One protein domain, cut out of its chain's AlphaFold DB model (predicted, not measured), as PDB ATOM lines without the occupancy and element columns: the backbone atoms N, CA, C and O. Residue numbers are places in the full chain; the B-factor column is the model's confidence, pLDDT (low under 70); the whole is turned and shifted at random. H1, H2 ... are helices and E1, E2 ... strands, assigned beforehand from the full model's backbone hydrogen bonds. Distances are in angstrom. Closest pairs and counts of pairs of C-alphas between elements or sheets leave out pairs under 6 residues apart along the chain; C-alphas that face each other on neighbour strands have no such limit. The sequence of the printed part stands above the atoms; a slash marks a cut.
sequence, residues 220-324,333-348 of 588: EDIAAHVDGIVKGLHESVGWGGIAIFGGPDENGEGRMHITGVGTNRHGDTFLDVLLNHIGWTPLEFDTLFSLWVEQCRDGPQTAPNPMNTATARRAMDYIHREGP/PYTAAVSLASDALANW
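Overview. This is residues 220 to 324 and 333 to 348 of the 588 residues of an uncharacterized protein of Ganoderma sinense ZZ0214-1 (UniProt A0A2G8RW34). A long two-stranded hairpin, E1 and E2, lies between H1 on one side and H3 on the other, and H4 and H5 pack on H3 away from the hairpin. H2 sits near the end of the hairpin where E1 begins and E2 ends, and residues 298 to 307, of which 307 belongs to H4, stick out. The printed part has 121 residues, with five named helices and two named strands in the order H1 E1 E2 H2 H3 H4 H5; the sheet E1 - E2 is antiparallel and the class is mostly helix. It is only just compact, close to loose, with a radius of gyration of the C-alphas of 16.1 A and spans of 48 by 32 by 26 A.

Along the chain. Find C-alpha 220 at (29.209, 5.897, -8.382); from there H1 runs through residues 220 to 237, 25.5 A. Strands E1, residues 241 to 248, and E2, residues 254 to 261, each measure 23.9 A. Next come H2, residues 270 to 278, 12.4 A, and H3, residues 282 to 297, 22.9 A. Past the loop, H4 takes residues 307 to 321, 20.6 A, and H5 residues 333 to 347, 20.7 A, ending at C-alpha 347 at (46.872, -12.639, 5.494).

Arrangement. In the hairpin of E1 and E2, look at N 243 and O 259, 2.8 A apart and within hydrogen-bond range. H1 comes closest to E2 at the C-alphas of Ala 223 and His 257, 6.4 A; H3 does so at Gly 254 and Glu 294, 5.2 A. H1 and H3 are apart. The closest C-alphas of E1 and H2 are those of Gly 241 and Phe 270, 6.1 A. H3 and H4, a helical hairpin, touch at Leu 288 and Ala 312, C-alphas 6.1 A apart, at a shallow tilt of 23 degrees, opposite ways. H3 touches H5 at a steep tilt of 54 degrees, the same way, with the C-alphas of Thr 287 and Ala 337 closest at 5.6 A. In H1, H2, H3, H4 and H5 every O i to N i+4 pair is within hydrogen-bond range.

Size, cuts and confidence. The C-alphas farthest apart, those of Ser 236 and Asn 347, are 48.6 A apart. Residues 325 to 332 are not printed, and C-alphas 324 and 333 stand 11.6 A apart across the cut. Of the links that are printed whole, none is long. Look for pLDDT under 70 at residues 301 to 307, 323 to 324 and 333 to 348.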
ATOM      1  N   GLU A 220      30.257   6.094  -7.374       87.12
ATOM      2  CA  GLU A 220      29.209   5.897  -8.382       87.12
ATOM      3  C   GLU A 220      28.636   7.212  -8.937       87.12
ATOM      4  O   GLU A 220      28.369   7.318 -10.138       87.12
ATOM      5  N   ASP A 221      28.471   8.233  -8.090       85.56
ATOM      6  CA  ASP A 221      27.970   9.548  -8.507       85.56
ATOM      7  C   ASP A 221      28.974  10.237  -9.437       85.56
ATOM      8  O   ASP A 221      28.616  10.800 -10.481       85.56
ATOM      9  N   ILE A 222      30.256  10.163  -9.065       87.38
ATOM     10  CA  ILE A 222      31.362  10.644  -9.893       87.38
ATOM     11  C   ILE A 222      31.425   9.814 -11.177       87.38
ATOM     12  O   ILE A 222      31.622  10.383 -12.254       87.38
ATOM     13  N   ALA A 223      31.168   8.506 -11.094       89.56
ATOM     14  CA  ALA A 223      31.192   7.624 -12.246       89.56
ATOM     15  C   ALA A 223      30.197   8.000 -13.325       89.56
ATOM     16  O   ALA A 223      30.580   8.292 -14.461       89.56
ATOM     17  N   ALA A 224      28.930   8.090 -12.939       86.38
ATOM     18  CA  ALA A 224      27.863   8.484 -13.840       86.38
ATOM     19  C   ALA A 224      28.119   9.872 -14.453       86.38
ATOM     20  O   ALA A 224      27.806  10.121 -15.623       86.38
ATOM     21  N   HIS A 225      28.708  10.785 -13.676       86.12
ATOM     22  CA  HIS A 225      29.060  12.118 -14.144       86.12
ATOM     23  C   HIS A 225      30.174  12.097 -15.200       86.12
ATOM     24  O   HIS A 225      30.025  12.701 -16.269       86.12
ATOM     25  N   VAL A 226      31.275  11.392 -14.927       90.12
ATOM     26  CA  VAL A 226      32.414  11.274 -15.845       90.12
ATOM     27  C   VAL A 226      32.007  10.539 -17.121       90.12
ATOM     28  O   VAL A 226      32.327  11.019 -18.208       90.12
ATOM     29  N   ASP A 227      31.221   9.465 -17.024       90.50
ATOM     30  CA  ASP A 227      30.683   8.744 -18.184       90.50
ATOM     31  C   ASP A 227      29.907   9.680 -19.122       90.50
ATOM     32  O   ASP A 227      30.094   9.656 -20.343       90.50
ATOM     33  N   GLY A 228      29.074  10.563 -18.560       85.88
ATOM     34  CA  GLY A 228      28.334  11.566 -19.323       85.88
ATOM     35  C   GLY A 228      29.244  12.553 -20.063       85.88
ATOM     36  O   GLY A 228      29.000  12.858 -21.234       85.88
ATOM     37  N   ILE A 229      30.312  13.025 -19.409       87.06
ATOM     38  CA  ILE A 229      31.307  13.927 -20.013       87.06
ATOM     39  C   ILE A 229      32.038  13.226 -21.150       87.06
ATOM     40  O   ILE A 229      32.095  13.738 -22.268       87.06
ATOM     41  N   VAL A 230      32.614  12.066 -20.849       89.81
ATOM     42  CA  VAL A 230      33.490  11.320 -21.749       89.81
ATOM     43  C   VAL A 230      32.703  10.904 -22.998       89.81
ATOM     44  O   VAL A 230      33.138  11.171 -24.122       89.81
ATOM     45  N   LYS A 231      31.473  10.406 -22.826       88.62
ATOM     46  CA  LYS A 231      30.551  10.130 -23.935       88.62
ATOM     47  C   LYS A 231      30.202  11.383 -24.740       88.62
ATOM     48  O   LYS A 231      30.265  11.357 -25.968       88.62
ATOM     49  N   GLY A 232      29.889  12.497 -24.076       83.94
ATOM     50  CA  GLY A 232      29.583  13.763 -24.745       83.94
ATOM     51  C   GLY A 232      30.750  14.300 -25.582       83.94
ATOM     52  O   GLY A 232      30.538  14.800 -26.690       83.94
ATOM     53  N   LEU A 233      31.990  14.167 -25.103       85.25
ATOM     54  CA  LEU A 233      33.205  14.539 -25.842       85.25
ATOM     55  C   LEU A 233      33.404  13.672 -27.088       85.25
ATOM     56  O   LEU A 233      33.735  14.195 -28.157       85.25
ATOM     57  N   HIS A 234      33.165  12.366 -26.961       91.00
ATOM     58  CA  HIS A 234      33.239  11.444 -28.083       91.00
ATOM     59  C   HIS A 234      32.200  11.776 -29.159       91.00
ATOM     60  O   HIS A 234      32.552  11.967 -30.320       91.00
ATOM     61  N   GLU A 235      30.934  11.941 -28.776       86.25
ATOM     62  CA  GLU A 235      29.846  12.220 -29.720       86.25
ATOM     63  C   GLU A 235      29.973  13.598 -30.394       86.25
ATOM     64  O   GLU A 235      29.625  13.751 -31.567       86.25
ATOM     65  N   SER A 236      30.474  14.614 -29.680       78.56
ATOM     66  CA  SER A 236      30.524  15.993 -30.190       78.56
ATOM     67  C   SER A 236      31.799  16.343 -30.961       78.56
ATOM     68  O   SER A 236      31.732  17.110 -31.925       78.56
ATOM     69  N   VAL A 237      32.958  15.816 -30.550       86.06
ATOM     70  CA  VAL A 237      34.273  16.180 -31.116       86.06
ATOM     71  C   VAL A 237      35.019  14.965 -31.683       86.06
ATOM     72  O   VAL A 237      36.058  15.137 -32.318       86.06
ATOM     73  N   GLY A 238      34.511  13.743 -31.494       85.44
ATOM     74  CA  GLY A 238      35.204  12.519 -31.902       85.44
ATOM     75  C   GLY A 238      36.439  12.225 -31.049       85.44
ATOM     76  O   GLY A 238      37.373  11.589 -31.527       85.44
ATOM     77  N   TRP A 239      36.487  12.739 -29.816       89.81
ATOM     78  CA  TRP A 239      37.591  12.455 -28.900       89.81
ATOM     79  C   TRP A 239      37.549  10.998 -28.441       89.81
ATOM     80  O   TRP A 239      36.475  10.441 -28.218       89.81
ATOM     81  N   GLY A 240      38.724  10.390 -28.314       91.81
ATOM     82  CA  GLY A 240      38.906   9.081 -27.701       91.81
ATOM     83  C   GLY A 240      39.813   9.204 -26.484       91.81
ATOM     84  O   GLY A 240      40.688  10.072 -26.453       91.81
ATOM     85  N   GLY A 241      39.592   8.365 -25.480       93.00
ATOM     86  CA  GLY A 241      40.367   8.385 -24.249       93.00
ATOM     87  C   GLY A 241      39.800   7.461 -23.183       93.00
ATOM     88  O   GLY A 241      38.797   6.781 -23.395       93.00
ATOM     89  N   ILE A 242      40.465   7.464 -22.034       95.38
ATOM     90  CA  ILE A 242      40.086   6.716 -20.841       95.38
ATOM     91  C   ILE A 242      40.029   7.671 -19.648       95.38
ATOM     92  O   ILE A 242      40.831   8.604 -19.560       95.38
ATOM     93  N   ALA A 243      39.089   7.442 -18.741       94.94
ATOM     94  CA  ALA A 243      39.051   8.046 -17.423       94.94
ATOM     95  C   ALA A 243      38.991   6.932 -16.373       94.94
ATOM     96  O   ALA A 243      38.224   5.980 -16.502       94.94
ATOM     97  N   ILE A 244      39.834   7.064 -15.353       95.19
ATOM     98  CA  ILE A 244      40.005   6.097 -14.272       95.19
ATOM     99  C   ILE A 244      39.936   6.888 -12.978       95.19
ATOM    100  O   ILE A 244      40.622   7.903 -12.839       95.19
ATOM    101  N   PHE A 245      39.091   6.465 -12.058       92.69
ATOM    102  CA  PHE A 245      38.948   7.107 -10.760       92.69
ATOM    103  C   PHE A 245      38.505   6.071  -9.743       92.69
ATOM    104  O   PHE A 245      37.948   5.031 -10.087       92.69
ATOM    105  N   GLY A 246      38.772   6.359  -8.481       93.31
ATOM    106  CA  GLY A 246      38.269   5.558  -7.388       93.31
ATOM    107  C   GLY A 246      38.072   6.397  -6.146       93.31
ATOM    108  O   GLY A 246      38.618   7.496  -6.026       93.31
ATOM    109  N   GLY A 247      37.234   5.888  -5.262       92.75
ATOM    110  CA  GLY A 247      36.823   6.554  -4.042       92.75
ATOM    111  C   GLY A 247      35.911   5.651  -3.218       92.75
ATOM    112  O   GLY A 247      35.652   4.516  -3.622       92.75
ATOM    113  N   PRO A 248      35.433   6.136  -2.067       91.81
ATOM    114  CA  PRO A 248      34.505   5.385  -1.241       91.81
ATOM    115  C   PRO A 248      33.138   5.257  -1.927       91.81
ATOM    116  O   PRO A 248      32.636   6.210  -2.535       91.81
ATOM    117  N   ASP A 249      32.529   4.083  -1.812       90.56
ATOM    118  CA  ASP A 249      31.131   3.851  -2.174       90.56
ATOM    119  C   ASP A 249      30.167   4.341  -1.075       90.56
ATOM    120  O   ASP A 249      30.552   5.066  -0.151       90.56
ATOM    121  N   GLU A 250      28.883   3.986  -1.179       85.12
ATOM    122  CA  GLU A 250      27.873   4.288  -0.150       85.12
ATOM    123  C   GLU A 250      28.170   3.625   1.211       85.12
ATOM    124  O   GLU A 250      27.705   4.115   2.240       85.12
ATOM    125  N   ASN A 251      28.968   2.553   1.234       89.12
ATOM    126  CA  ASN A 251      29.350   1.814   2.439       89.12
ATOM    127  C   ASN A 251      30.733   2.223   2.980       89.12
ATOM    128  O   ASN A 251      31.156   1.720   4.020       89.12
ATOM    129  N   GLY A 252      31.451   3.119   2.293       85.69
ATOM    130  CA  GLY A 252      32.828   3.486   2.633       85.69
ATOM    131  C   GLY A 252      33.889   2.478   2.163       85.69
ATOM    132  O   GLY A 252      35.055   2.578   2.562       85.69
ATOM    133  N   GLU A 253      33.516   1.514   1.320       89.38
ATOM    134  CA  GLU A 253      34.445   0.586   0.670       89.38
ATOM    135  C   GLU A 253      35.086   1.254  -0.551       89.38
ATOM    136  O   GLU A 253      34.439   2.024  -1.266       89.38
ATOM    137  N   GLY A 254      36.369   0.984  -0.804       88.62
ATOM    138  CA  GLY A 254      37.054   1.515  -1.970       88.62
ATOM    139  C   GLY A 254      36.495   0.900  -3.247       88.62
ATOM    140  O   GLY A 254      36.592  -0.304  -3.487       88.62
ATOM    141  N   ARG A 255      35.931   1.737  -4.116       92.56
ATOM    142  CA  ARG A 255      35.521   1.335  -5.460       92.56
ATOM    143  C   ARG A 255      36.279   2.098  -6.513       92.56
ATOM    144  O   ARG A 255      36.503   3.301  -6.399       92.56
ATOM    145  N   MET A 256      36.635   1.383  -7.570       94.44
ATOM    146  CA  MET A 256      37.176   1.978  -8.780       94.44
ATOM    147  C   MET A 256      36.163   1.908  -9.914       94.44
ATOM    148  O   MET A 256      35.376   0.969 -10.015       94.44
ATOM    149  N   HIS A 257      36.226   2.891 -10.801       94.75
ATOM    150  CA  HIS A 257      35.482   2.898 -12.046       94.75
ATOM    151  C   HIS A 257      36.409   3.290 -13.184       94.75
ATOM    152  O   HIS A 257      37.177   4.255 -13.106       94.75
ATOM    153  N   ILE A 258      36.313   2.519 -14.259       95.19
ATOM    154  CA  ILE A 258      37.096   2.689 -15.472       95.19
ATOM    155  C   ILE A 258      36.114   2.894 -16.612       95.19
ATOM    156  O   ILE A 258      35.255   2.053 -16.865       95.19
ATOM    157  N   THR A 259      36.248   4.008 -17.321       94.94
ATOM    158  CA  THR A 259      35.422   4.308 -18.488       94.94
ATOM    159  C   THR A 259      36.288   4.736 -19.654       94.94
ATOM    160  O   THR A 259      37.263   5.471 -19.496       94.94
ATOM    161  N   GLY A 260      35.955   4.257 -20.845       93.69
ATOM    162  CA  GLY A 260      36.696   4.532 -22.066       93.69
ATOM    163  C   GLY A 260      35.749   4.822 -23.217       93.69
ATOM    164  O   GLY A 260      34.684   4.220 -23.330       93.69
ATOM    165  N   VAL A 261      36.140   5.750 -24.089       95.81
ATOM    166  CA  VAL A 261      35.418   6.044 -25.333       95.81
ATOM    167  C   VAL A 261      36.367   6.130 -26.507       95.81
ATOM    168  O   VAL A 261      37.519   6.549 -26.385       95.81
ATOM    169  N   GLY A 262      35.824   5.805 -27.674       95.06
ATOM    170  CA  GLY A 262      36.566   5.773 -28.918       95.06
ATOM    171  C   GLY A 262      37.413   4.517 -29.056       95.06
ATOM    172  O   GLY A 262      37.925   3.950 -28.093       95.06
ATOM    173  N   THR A 263      37.559   4.102 -30.304       96.81
ATOM    174  CA  THR A 263      38.435   3.012 -30.707       96.81
ATOM    175  C   THR A 263      39.428   3.531 -31.735       96.81
ATOM    176  O   THR A 263      39.175   4.511 -32.447       96.81
ATOM    177  N   ASN A 264      40.602   2.909 -31.788       94.94
ATOM    178  CA  ASN A 264      41.566   3.181 -32.841       94.94
ATOM    179  C   ASN A 264      41.028   2.654 -34.199       94.94
ATOM    180  O   ASN A 264      39.960   2.050 -34.295       94.94
ATOM    181  N   ARG A 265      41.795   2.835 -35.278       94.69
ATOM    182  CA  ARG A 265      41.441   2.312 -36.617       94.69
ATOM    183  C   ARG A 265      41.312   0.778 -36.698       94.69
ATOM    184  O   ARG A 265      40.831   0.279 -37.709       94.69
ATOM    185  N   HIS A 266      41.793   0.061 -35.687       96.06
ATOM    186  CA  HIS A 266      41.758  -1.396 -35.567       96.06
ATOM    187  C   HIS A 266      40.593  -1.886 -34.692       96.06
ATOM    188  O   HIS A 266      40.346  -3.083 -34.644       96.06
ATOM    189  N   GLY A 267      39.834  -0.975 -34.072       96.06
ATOM    190  CA  GLY A 267      38.725  -1.316 -33.186       96.06
ATOM    191  C   GLY A 267      39.116  -1.468 -31.715       96.06
ATOM    192  O   GLY A 267      38.223  -1.673 -30.902       96.06
ATOM    193  N   ASP A 268      40.390  -1.298 -31.357       96.75
ATOM    194  CA  ASP A 268      40.848  -1.436 -29.970       96.75
ATOM    195  C   ASP A 268      40.576  -0.159 -29.175       96.75
ATOM    196  O   ASP A 268      40.751   0.959 -29.689       96.75
ATOM    197  N   THR A 269      40.196  -0.307 -27.906       96.25
ATOM    198  CA  THR A 269      40.101   0.836 -26.996       96.25
ATOM    199  C   THR A 269      41.496   1.302 -26.571       96.25
ATOM    200  O   THR A 269      42.491   0.587 -26.702       96.25
ATOM    201  N   PHE A 270      41.600   2.527 -26.046       95.94
ATOM    202  CA  PHE A 270      42.884   3.022 -25.539       95.94
ATOM    203  C   PHE A 270      43.415   2.179 -24.366       95.94
ATOM    204  O   PHE A 270      44.626   1.984 -24.278       95.94
ATOM    205  N   LEU A 271      42.527   1.659 -23.504       96.06
ATOM    206  CA  LEU A 271      42.919   0.782 -22.399       96.06
ATOM    207  C   LEU A 271      43.548  -0.505 -22.929       96.06
ATOM    208  O   LEU A 271      44.644  -0.850 -22.506       96.06
ATOM    209  N   ASP A 272      42.908  -1.157 -23.901       96.12
ATOM    210  CA  ASP A 272      43.407  -2.414 -24.470       96.12
ATOM    211  C   ASP A 272      44.804  -2.235 -25.073       96.12
ATOM    212  O   ASP A 272      45.708  -3.035 -24.837       96.12
ATOM    213  N   VAL A 273      45.015  -1.143 -25.816       97.00
ATOM    214  CA  VAL A 273      46.325  -0.817 -26.398       97.00
ATOM    215  C   VAL A 273      47.364  -0.550 -25.308       97.00
ATOM    216  O   VAL A 273      48.505  -0.995 -25.441       97.00
ATOM    217  N   LEU A 274      46.989   0.160 -24.240       96.25
ATOM    218  CA  LEU A 274      47.881   0.453 -23.121       96.25
ATOM    219  C   LEU A 274      48.294  -0.828 -22.387       96.25
ATOM    220  O   LEU A 274      49.488  -1.040 -22.193       96.25
ATOM    221  N   LEU A 275      47.328  -1.682 -22.037       96.06
ATOM    222  CA  LEU A 275      47.550  -2.955 -21.346       96.06
ATOM    223  C   LEU A 275      48.421  -3.902 -22.174       96.06
ATOM    224  O   LEU A 275      49.412  -4.432 -21.674       96.06
ATOM    225  N   ASN A 276      48.138  -4.014 -23.474       95.75
ATOM    226  CA  ASN A 276      48.963  -4.789 -24.398       95.75
ATOM    227  C   ASN A 276      50.397  -4.247 -24.496       95.75
ATOM    228  O   ASN A 276      51.339  -5.025 -24.623       95.75
ATOM    229  N   HIS A 277      50.584  -2.924 -24.437       96.12
ATOM    230  CA  HIS A 277      51.909  -2.312 -24.524       96.12
ATOM    231  C   HIS A 277      52.757  -2.543 -23.267       96.12
ATOM    232  O   HIS A 277      53.955  -2.796 -23.382       96.12
ATOM    233  N   ILE A 278      52.147  -2.466 -22.081       95.88
ATOM    234  CA  ILE A 278      52.834  -2.732 -20.805       95.88
ATOM    235  C   ILE A 278      52.943  -4.232 -20.492       95.88
ATOM    236  O   ILE A 278      53.688  -4.611 -19.592       95.88
ATOM    237  N   GLY A 279      52.237  -5.075 -21.250       94.50
ATOM    238  CA  GLY A 279      52.199  -6.520 -21.051       94.50
ATOM    239  C   GLY A 279      51.415  -6.926 -19.808       94.50
ATOM    240  O   GLY A 279      51.782  -7.910 -19.175       94.50
ATOM    241  N   TRP A 280      50.391  -6.153 -19.437       94.94
ATOM    242  CA  TRP A 280      49.531  -6.455 -18.294       94.94
ATOM    243  C   TRP A 280      48.187  -6.998 -18.745       94.94
ATOM    244  O   TRP A 280      47.651  -6.609 -19.785       94.94
ATOM    245  N   THR A 281      47.613  -7.862 -17.920       93.44
ATOM    246  CA  THR A 281      46.220  -8.274 -18.076       93.44
ATOM    247  C   THR A 281      45.269  -7.216 -17.494       93.44
ATOM    248  O   THR A 281      45.654  -6.449 -16.607       93.44
ATOM    249  N   PRO A 282      43.999  -7.155 -17.943       92.00
ATOM    250  CA  PRO A 282      43.002  -6.284 -17.315       92.00
ATOM    251  C   PRO A 282      42.851  -6.538 -15.809       92.00
ATOM    252  O   PRO A 282      42.747  -5.598 -15.034       92.00
ATOM    253  N   LEU A 283      42.930  -7.803 -15.382       90.38
ATOM    254  CA  LEU A 283      42.821  -8.186 -13.972       90.38
ATOM    255  C   LEU A 283      43.973  -7.637 -13.119       90.38
ATOM    256  O   LEU A 283      43.751  -7.177 -12.001       90.38
ATOM    257  N   GLU A 284      45.199  -7.689 -13.635       91.12
ATOM    258  CA  GLU A 284      46.378  -7.108 -12.985       91.12
ATOM    259  C   GLU A 284      46.230  -5.600 -12.799       91.12
ATOM    260  O   GLU A 284      46.488  -5.071 -11.716       91.12
ATOM    261  N   PHE A 285      45.770  -4.918 -13.849       94.19
ATOM    262  CA  PHE A 285      45.523  -3.485 -13.807       94.19
ATOM    263  C   PHE A 285      44.452  -3.123 -12.771       94.19
ATOM    264  O   PHE A 285      44.695  -2.267 -11.919       94.19
ATOM    265  N   ASP A 286      43.312  -3.815 -12.806       92.12
ATOM    266  CA  ASP A 286      42.202  -3.612 -11.876       92.12
ATOM    267  C   ASP A 286      42.646  -3.852 -10.428       92.12
ATOM    268  O   ASP A 286      42.400  -3.027  -9.554       92.12
ATOM    269  N   THR A 287      43.383  -4.938 -10.174       89.94
ATOM    270  CA  THR A 287      43.877  -5.274  -8.829       89.94
ATOM    271  C   THR A 287      44.818  -4.200  -8.296       89.94
ATOM    272  O   THR A 287      44.687  -3.763  -7.151       89.94
ATOM    273  N   LEU A 288      45.771  -3.752  -9.119       92.12
ATOM    274  CA  LEU A 288      46.715  -2.716  -8.722       92.12
ATOM    275  C   LEU A 288      45.999  -1.399  -8.414       92.12
ATOM    276  O   LEU A 288      46.326  -0.734  -7.428       92.12
ATOM    277  N   PHE A 289      45.031  -1.022  -9.249       93.19
ATOM    278  CA  PHE A 289      44.294   0.217  -9.065       93.19
ATOM    279  C   PHE A 289      43.362   0.144  -7.847       93.19
ATOM    280  O   PHE A 289      43.359   1.076  -7.048       93.19
ATOM    281  N   SER A 290      42.659  -0.970  -7.622       90.62
ATOM    282  CA  SER A 290      41.869  -1.202  -6.405       90.62
ATOM    283  C   SER A 290      42.715  -1.102  -5.133       90.62
ATOM    284  O   SER A 290      42.318  -0.421  -4.192       90.62
ATOM    285  N   LEU A 291      43.912  -1.701  -5.114       89.75
ATOM    286  CA  LEU A 291      44.843  -1.574  -3.985       89.75
ATOM    287  C   LEU A 291      45.259  -0.119  -3.741       89.75
ATOM    288  O   LEU A 291      45.371   0.308  -2.594       89.75
ATOM    289  N   TRP A 292      45.492   0.643  -4.810       89.69
ATOM    290  CA  TRP A 292      45.801   2.066  -4.705       89.69
ATOM    291  C   TRP A 292      44.616   2.870  -4.144       89.69
ATOM    292  O   TRP A 292      44.821   3.722  -3.283       89.69
ATOM    293  N   VAL A 293      43.382   2.566  -4.561       91.06
ATOM    294  CA  VAL A 293      42.162   3.217  -4.048       91.06
ATOM    295  C   VAL A 293      41.953   2.935  -2.560       91.06
ATOM    296  O   VAL A 293      41.694   3.870  -1.805       91.06
ATOM    297  N   GLU A 294      42.120   1.683  -2.124       87.75
ATOM    298  CA  GLU A 294      42.049   1.321  -0.701       87.75
ATOM    299  C   GLU A 294      43.092   2.092   0.124       87.75
ATOM    300  O   GLU A 294      42.771   2.637   1.175       87.75
ATOM    301  N   GLN A 295      44.316   2.255  -0.391       85.31
ATOM    302  CA  GLN A 295      45.360   3.041   0.280       85.31
ATOM    303  C   GLN A 295      45.031   4.535   0.371       85.31
ATOM    304  O   GLN A 295      45.434   5.195   1.328       85.31
ATOM    305  N   CYS A 296      44.319   5.094  -0.611       84.19
ATOM    306  CA  CYS A 296      43.889   6.491  -0.562       84.19
ATOM    307  C   CYS A 296      42.848   6.754   0.536       84.19
ATOM    308  O   CYS A 296      42.715   7.901   0.967       84.19
ATOM    309  N   ARG A 297      42.129   5.721   0.998       82.12
ATOM    310  CA  ARG A 297      41.127   5.845   2.064       82.12
ATOM    311  C   ARG A 297      41.749   6.177   3.420       82.12
ATOM    312  O   ARG A 297      41.163   6.948   4.173       82.12
ATOM    313  N   ASP A 298      42.944   5.663   3.702       76.38
ATOM    314  CA  ASP A 298      43.590   5.778   5.020       76.38
ATOM    315  C   ASP A 298      44.180   7.179   5.308       76.38
ATOM    316  O   ASP A 298      44.790   7.411   6.353       76.38
ATOM    317  N   GLY A 299      43.974   8.142   4.402       71.38
ATOM    318  CA  GLY A 299      44.392   9.531   4.565       71.38
ATOM    319  C   GLY A 299      45.883   9.772   4.284       71.38
ATOM    320  O   GLY A 299      46.609   8.883   3.829       71.38
ATOM    321  N   PRO A 300      46.370  11.011   4.486       71.25
ATOM    322  CA  PRO A 300      47.757  11.359   4.209       71.25
ATOM    323  C   PRO A 300      48.700  10.586   5.139       71.25
ATOM    324  O   PRO A 300      48.798  10.873   6.332       71.25
ATOM    325  N   GLN A 301      49.425   9.615   4.580       65.94
ATOM    326  CA  GLN A 301      50.450   8.884   5.316       65.94
ATOM    327  C   GLN A 301      51.580   9.845   5.709       65.94
ATOM    328  O   GLN A 301      52.240  10.445   4.861       65.94
ATOM    329  N   THR A 302      51.819   9.987   7.012       68.88
ATOM    330  CA  THR A 302      52.881  10.839   7.574       68.88
ATOM    331  C   THR A 302      54.288  10.271   7.366       68.88
ATOM    332  O   THR A 302      55.269  10.978   7.587       68.88
ATOM    333  N   ALA A 303      54.410   9.029   6.887       67.00
ATOM    334  CA  ALA A 303      55.672   8.405   6.510       67.00
ATOM    335  C   ALA A 303      55.527   7.622   5.192       67.00
ATOM    336  O   ALA A 303      54.488   7.001   4.968       67.00
ATOM    337  N   PRO A 304      56.558   7.606   4.323       65.81
ATOM    338  CA  PRO A 304      56.564   6.759   3.137       65.81
ATOM    339  C   PRO A 304      56.493   5.297   3.582       65.81
ATOM    340  O   PRO A 304      57.418   4.812   4.231       65.81
ATOM    341  N   ASN A 305      55.401   4.602   3.255       68.00
ATOM    342  CA  ASN A 305      55.244   3.195   3.594       68.00
ATOM    343  C   ASN A 305      55.812   2.307   2.464       68.00
ATOM    344  O   ASN A 305      55.132   2.091   1.455       68.00
ATOM    345  N   PRO A 306      57.041   1.757   2.589       66.94
ATOM    346  CA  PRO A 306      57.599   0.842   1.593       66.94
ATOM    347  C   PRO A 306      56.787  -0.457   1.449       66.94
ATOM    348  O   PRO A 306      57.001  -1.195   0.484       66.94
ATOM    349  N   MET A 307      55.844  -0.745   2.360       65.75
ATOM    350  CA  MET A 307      54.947  -1.895   2.221       65.75
ATOM    351  C   MET A 307      54.054  -1.795   0.988       65.75
ATOM    352  O   MET A 307      53.774  -2.827   0.389       65.75
ATOM    353  N   ASN A 308      53.652  -0.601   0.548       72.06
ATOM    354  CA  ASN A 308      52.632  -0.474  -0.499       72.06
ATOM    355  C   ASN A 308      53.105  -1.065  -1.837       72.06
ATOM    356  O   ASN A 308      52.381  -1.817  -2.491       72.06
ATOM    357  N   THR A 309      54.357  -0.796  -2.217       76.75
ATOM    358  CA  THR A 309      54.957  -1.351  -3.440       76.75
ATOM    359  C   THR A 309      55.197  -2.856  -3.319       76.75
ATOM    360  O   THR A 309      55.046  -3.588  -4.298       76.75
ATOM    361  N   ALA A 310      55.548  -3.341  -2.125       84.19
ATOM    362  CA  ALA A 310      55.751  -4.764  -1.876       84.19
ATOM    363  C   ALA A 310      54.431  -5.549  -1.935       84.19
ATOM    364  O   ALA A 310      54.400  -6.623  -2.532       84.19
ATOM    365  N   THR A 311      53.346  -5.008  -1.374       84.25
ATOM    366  CA  THR A 311      52.005  -5.610  -1.411       84.25
ATOM    367  C   THR A 311      51.474  -5.680  -2.837       84.25
ATOM    368  O   THR A 311      51.086  -6.756  -3.282       84.25
ATOM    369  N   ALA A 312      51.561  -4.580  -3.593       82.50
ATOM    370  CA  ALA A 312      51.198  -4.559  -5.008       82.50
ATOM    371  C   ALA A 312      51.980  -5.609  -5.816       82.50
ATOM    372  O   ALA A 312      51.398  -6.390  -6.565       82.50
ATOM    373  N   ARG A 313      53.302  -5.688  -5.615       86.31
ATOM    374  CA  ARG A 313      54.143  -6.672  -6.305       86.31
ATOM    375  C   ARG A 313      53.779  -8.112  -5.945       86.31
ATOM    376  O   ARG A 313      53.726  -8.950  -6.833       86.31
ATOM    377  N   ARG A 314      53.493  -8.399  -4.670       87.00
ATOM    378  CA  ARG A 314      53.062  -9.736  -4.228       87.00
ATOM    379  C   ARG A 314      51.704 -10.122  -4.804       87.00
ATOM    380  O   ARG A 314      51.548 -11.272  -5.197       87.00
ATOM    381  N   ALA A 315      50.756  -9.188  -4.877       84.88
ATOM    382  CA  ALA A 315      49.458  -9.428  -5.504       84.88
ATOM    383  C   ALA A 315      49.618  -9.775  -6.995       84.88
ATOM    384  O   ALA A 315      49.055 -10.760  -7.461       84.88
ATOM    385  N   MET A 316      50.471  -9.039  -7.714       86.75
ATOM    386  CA  MET A 316      50.801  -9.329  -9.116       86.75
ATOM    387  C   MET A 316      51.506 -10.687  -9.273       86.75
ATOM    388  O   MET A 316      51.127 -11.486 -10.124       86.75
ATOM    389  N   ASP A 317      52.492 -10.991  -8.421       89.00
ATOM    390  CA  ASP A 317      53.183 -12.287  -8.427       89.00
ATOM    391  C   ASP A 317      52.219 -13.449  -8.130       89.00
ATOM    392  O   ASP A 317      52.366 -14.528  -8.702       89.00
ATOM    393  N   TYR A 318      51.232 -13.241  -7.253       86.44
ATOM    394  CA  TYR A 318      50.182 -14.215  -6.966       86.44
ATOM    395  C   TYR A 318      49.281 -14.438  -8.186       86.44
ATOM    396  O   TYR A 318      49.097 -15.583  -8.583       86.44
ATOM    397  N   ILE A 319      48.803 -13.371  -8.840       85.94
ATOM    398  CA  ILE A 319      47.991 -13.468 -10.068       85.94
ATOM    399  C   ILE A 319      48.753 -14.198 -11.180       85.94
ATOM    400  O   ILE A 319      48.184 -15.050 -11.859       85.94
ATOM    401  N   HIS A 320      50.050 -13.924 -11.345       85.88
ATOM    402  CA  HIS A 320      50.876 -14.621 -12.331       85.88
ATOM    403  C   HIS A 320      51.082 -16.108 -12.001       85.88
ATOM    404  O   HIS A 320      51.159 -16.927 -12.916       85.88
ATOM    405  N   ARG A 321      51.199 -16.471 -10.715       87.00
ATOM    406  CA  ARG A 321      51.386 -17.868 -10.274       87.00
ATOM    407  C   ARG A 321      50.102 -18.683 -10.354       87.00
ATOM    408  O   ARG A 321      50.139 -19.811 -10.830       87.00
ATOM    409  N   GLU A 322      48.995 -18.097  -9.916       83.00
ATOM    410  CA  GLU A 322      47.661 -18.710  -9.872       83.00
ATOM    411  C   GLU A 322      46.855 -18.454 -11.157       83.00
ATOM    412  O   GLU A 322      45.651 -18.716 -11.220       83.00
ATOM    413  N   GLY A 323      47.517 -17.926 -12.192       68.38
ATOM    414  CA  GLY A 323      46.931 -17.607 -13.489       68.38
ATOM    415  C   GLY A 323      46.102 -18.762 -14.067       68.38
ATOM    416  O   GLY A 323      46.297 -19.924 -13.707       68.38
ATOM    417  N   PRO A 324      45.202 -18.449 -15.014       58.44
ATOM    418  CA  PRO A 324      43.789 -18.850 -15.126       58.44
ATOM    419  C   PRO A 324      43.524 -20.358 -15.284       58.44
ATOM    420  O   PRO A 324      42.811 -20.803 -16.179       58.44
ATOM    421  N   PRO A 333      34.690 -10.751 -12.320       52.69
ATOM    422  CA  PRO A 333      36.136 -10.643 -12.097       52.69
ATOM    423  C   PRO A 333      36.510  -9.570 -11.065       52.69
ATOM    424  O   PRO A 333      37.451  -9.757 -10.300       52.69
ATOM    425  N   TYR A 334      35.711  -8.504 -10.964       50.22
ATOM    426  CA  TYR A 334      35.897  -7.428  -9.992       50.22
ATOM    427  C   TYR A 334      35.791  -7.901  -8.532       50.22
ATOM    428  O   TYR A 334      36.678  -7.639  -7.725       50.22
ATOM    429  N   THR A 335      34.741  -8.656  -8.183       54.50
ATOM    430  CA  THR A 335      34.560  -9.163  -6.809       54.50
ATOM    431  C   THR A 335      35.644 -10.160  -6.410       54.50
ATOM    432  O   THR A 335      36.048 -10.192  -5.252       54.50
ATOM    433  N   ALA A 336      36.157 -10.936  -7.371       58.44
ATOM    434  CA  ALA A 336      37.272 -11.842  -7.128       58.44
ATOM    435  C   ALA A 336      38.582 -11.073  -6.896       58.44
ATOM    436  O   ALA A 336      39.312 -11.412  -5.973       58.44
ATOM    437  N   ALA A 337      38.856 -10.016  -7.669       54.06
ATOM    438  CA  ALA A 337      40.046  -9.182  -7.500       54.06
ATOM    439  C   ALA A 337      40.062  -8.453  -6.147       54.06
ATOM    440  O   ALA A 337      41.072  -8.485  -5.451       54.06
ATOM    441  N   VAL A 338      38.934  -7.856  -5.740       57.00
ATOM    442  CA  VAL A 338      38.812  -7.169  -4.443       57.00
ATOM    443  C   VAL A 338      38.896  -8.161  -3.283       57.00
ATOM    444  O   VAL A 338      39.612  -7.897  -2.323       57.00
ATOM    445  N   SER A 339      38.246  -9.328  -3.380       63.22
ATOM    446  CA  SER A 339      38.364 -10.373  -2.352       63.22
ATOM    447  C   SER A 339      39.790 -10.911  -2.261       63.22
ATOM    448  O   SER A 339      40.300 -11.038  -1.161       63.22
ATOM    449  N   LEU A 340      40.472 -11.159  -3.384       60.97
ATOM    450  CA  LEU A 340      41.869 -11.612  -3.395       60.97
ATOM    451  C   LEU A 340      42.828 -10.548  -2.856       60.97
ATOM    452  O   LEU A 340      43.763 -10.876  -2.129       60.97
ATOM    453  N   ALA A 341      42.603  -9.278  -3.197       54.75
ATOM    454  CA  ALA A 341      43.380  -8.160  -2.680       54.75
ATOM    455  C   ALA A 341      43.166  -7.995  -1.171       54.75
ATOM    456  O   ALA A 341      44.145  -7.861  -0.444       54.75
ATOM    457  N   SER A 342      41.915  -8.071  -0.709       61.38
ATOM    458  CA  SER A 342      41.530  -8.003   0.702       61.38
ATOM    459  C   SER A 342      42.039  -9.212   1.492       61.38
ATOM    460  O   SER A 342      42.623  -9.038   2.552       61.38
ATOM    461  N   ASP A 343      41.957 -10.427   0.945       62.25
ATOM    462  CA  ASP A 343      42.509 -11.646   1.548       62.25
ATOM    463  C   ASP A 343      44.040 -11.596   1.610       62.25
ATOM    464  O   ASP A 343      44.639 -11.995   2.610       62.25
ATOM    465  N   ALA A 344      44.709 -11.063   0.582       56.41
ATOM    466  CA  ALA A 344      46.145 -10.793   0.635       56.41
ATOM    467  C   ALA A 344      46.483  -9.730   1.704       56.41
ATOM    468  O   ALA A 344      47.505  -9.852   2.380       56.41
ATOM    469  N   LEU A 345      45.607  -8.734   1.895       57.62
ATOM    470  CA  LEU A 345      45.672  -7.699   2.939       57.62
ATOM    471  C   LEU A 345      45.194  -8.154   4.330       57.62
ATOM    472  O   LEU A 345      45.483  -7.477   5.309       57.62
ATOM    473  N   ALA A 346      44.534  -9.295   4.462       63.12
ATOM    474  CA  ALA A 346      44.198  -9.889   5.753       63.12
ATOM    475  C   ALA A 346      45.281 -10.888   6.190       63.12
ATOM    476  O   ALA A 346      45.615 -10.993   7.367       63.12
ATOM    477  N   ASN A 347      45.885 -11.591   5.229       58.78
ATOM    478  CA  ASN A 347      46.872 -12.639   5.494       58.78
ATOM    479  C   ASN A 347      48.333 -12.143   5.521       58.78
ATOM    480  O   ASN A 347      49.235 -12.920   5.833       58.78
ATOM    481  N   TRP A 348      48.620 -10.871   5.213       53.56
ATOM    482  CA  TRP A 348      50.006 -10.363   5.204       53.56
ATOM    483  C   TRP A 348      50.634 -10.223   6.595       53.56
ATOM    484  O   TRP A 348      51.855 -10.342   6.690       53.56
TER     485      TRP A 348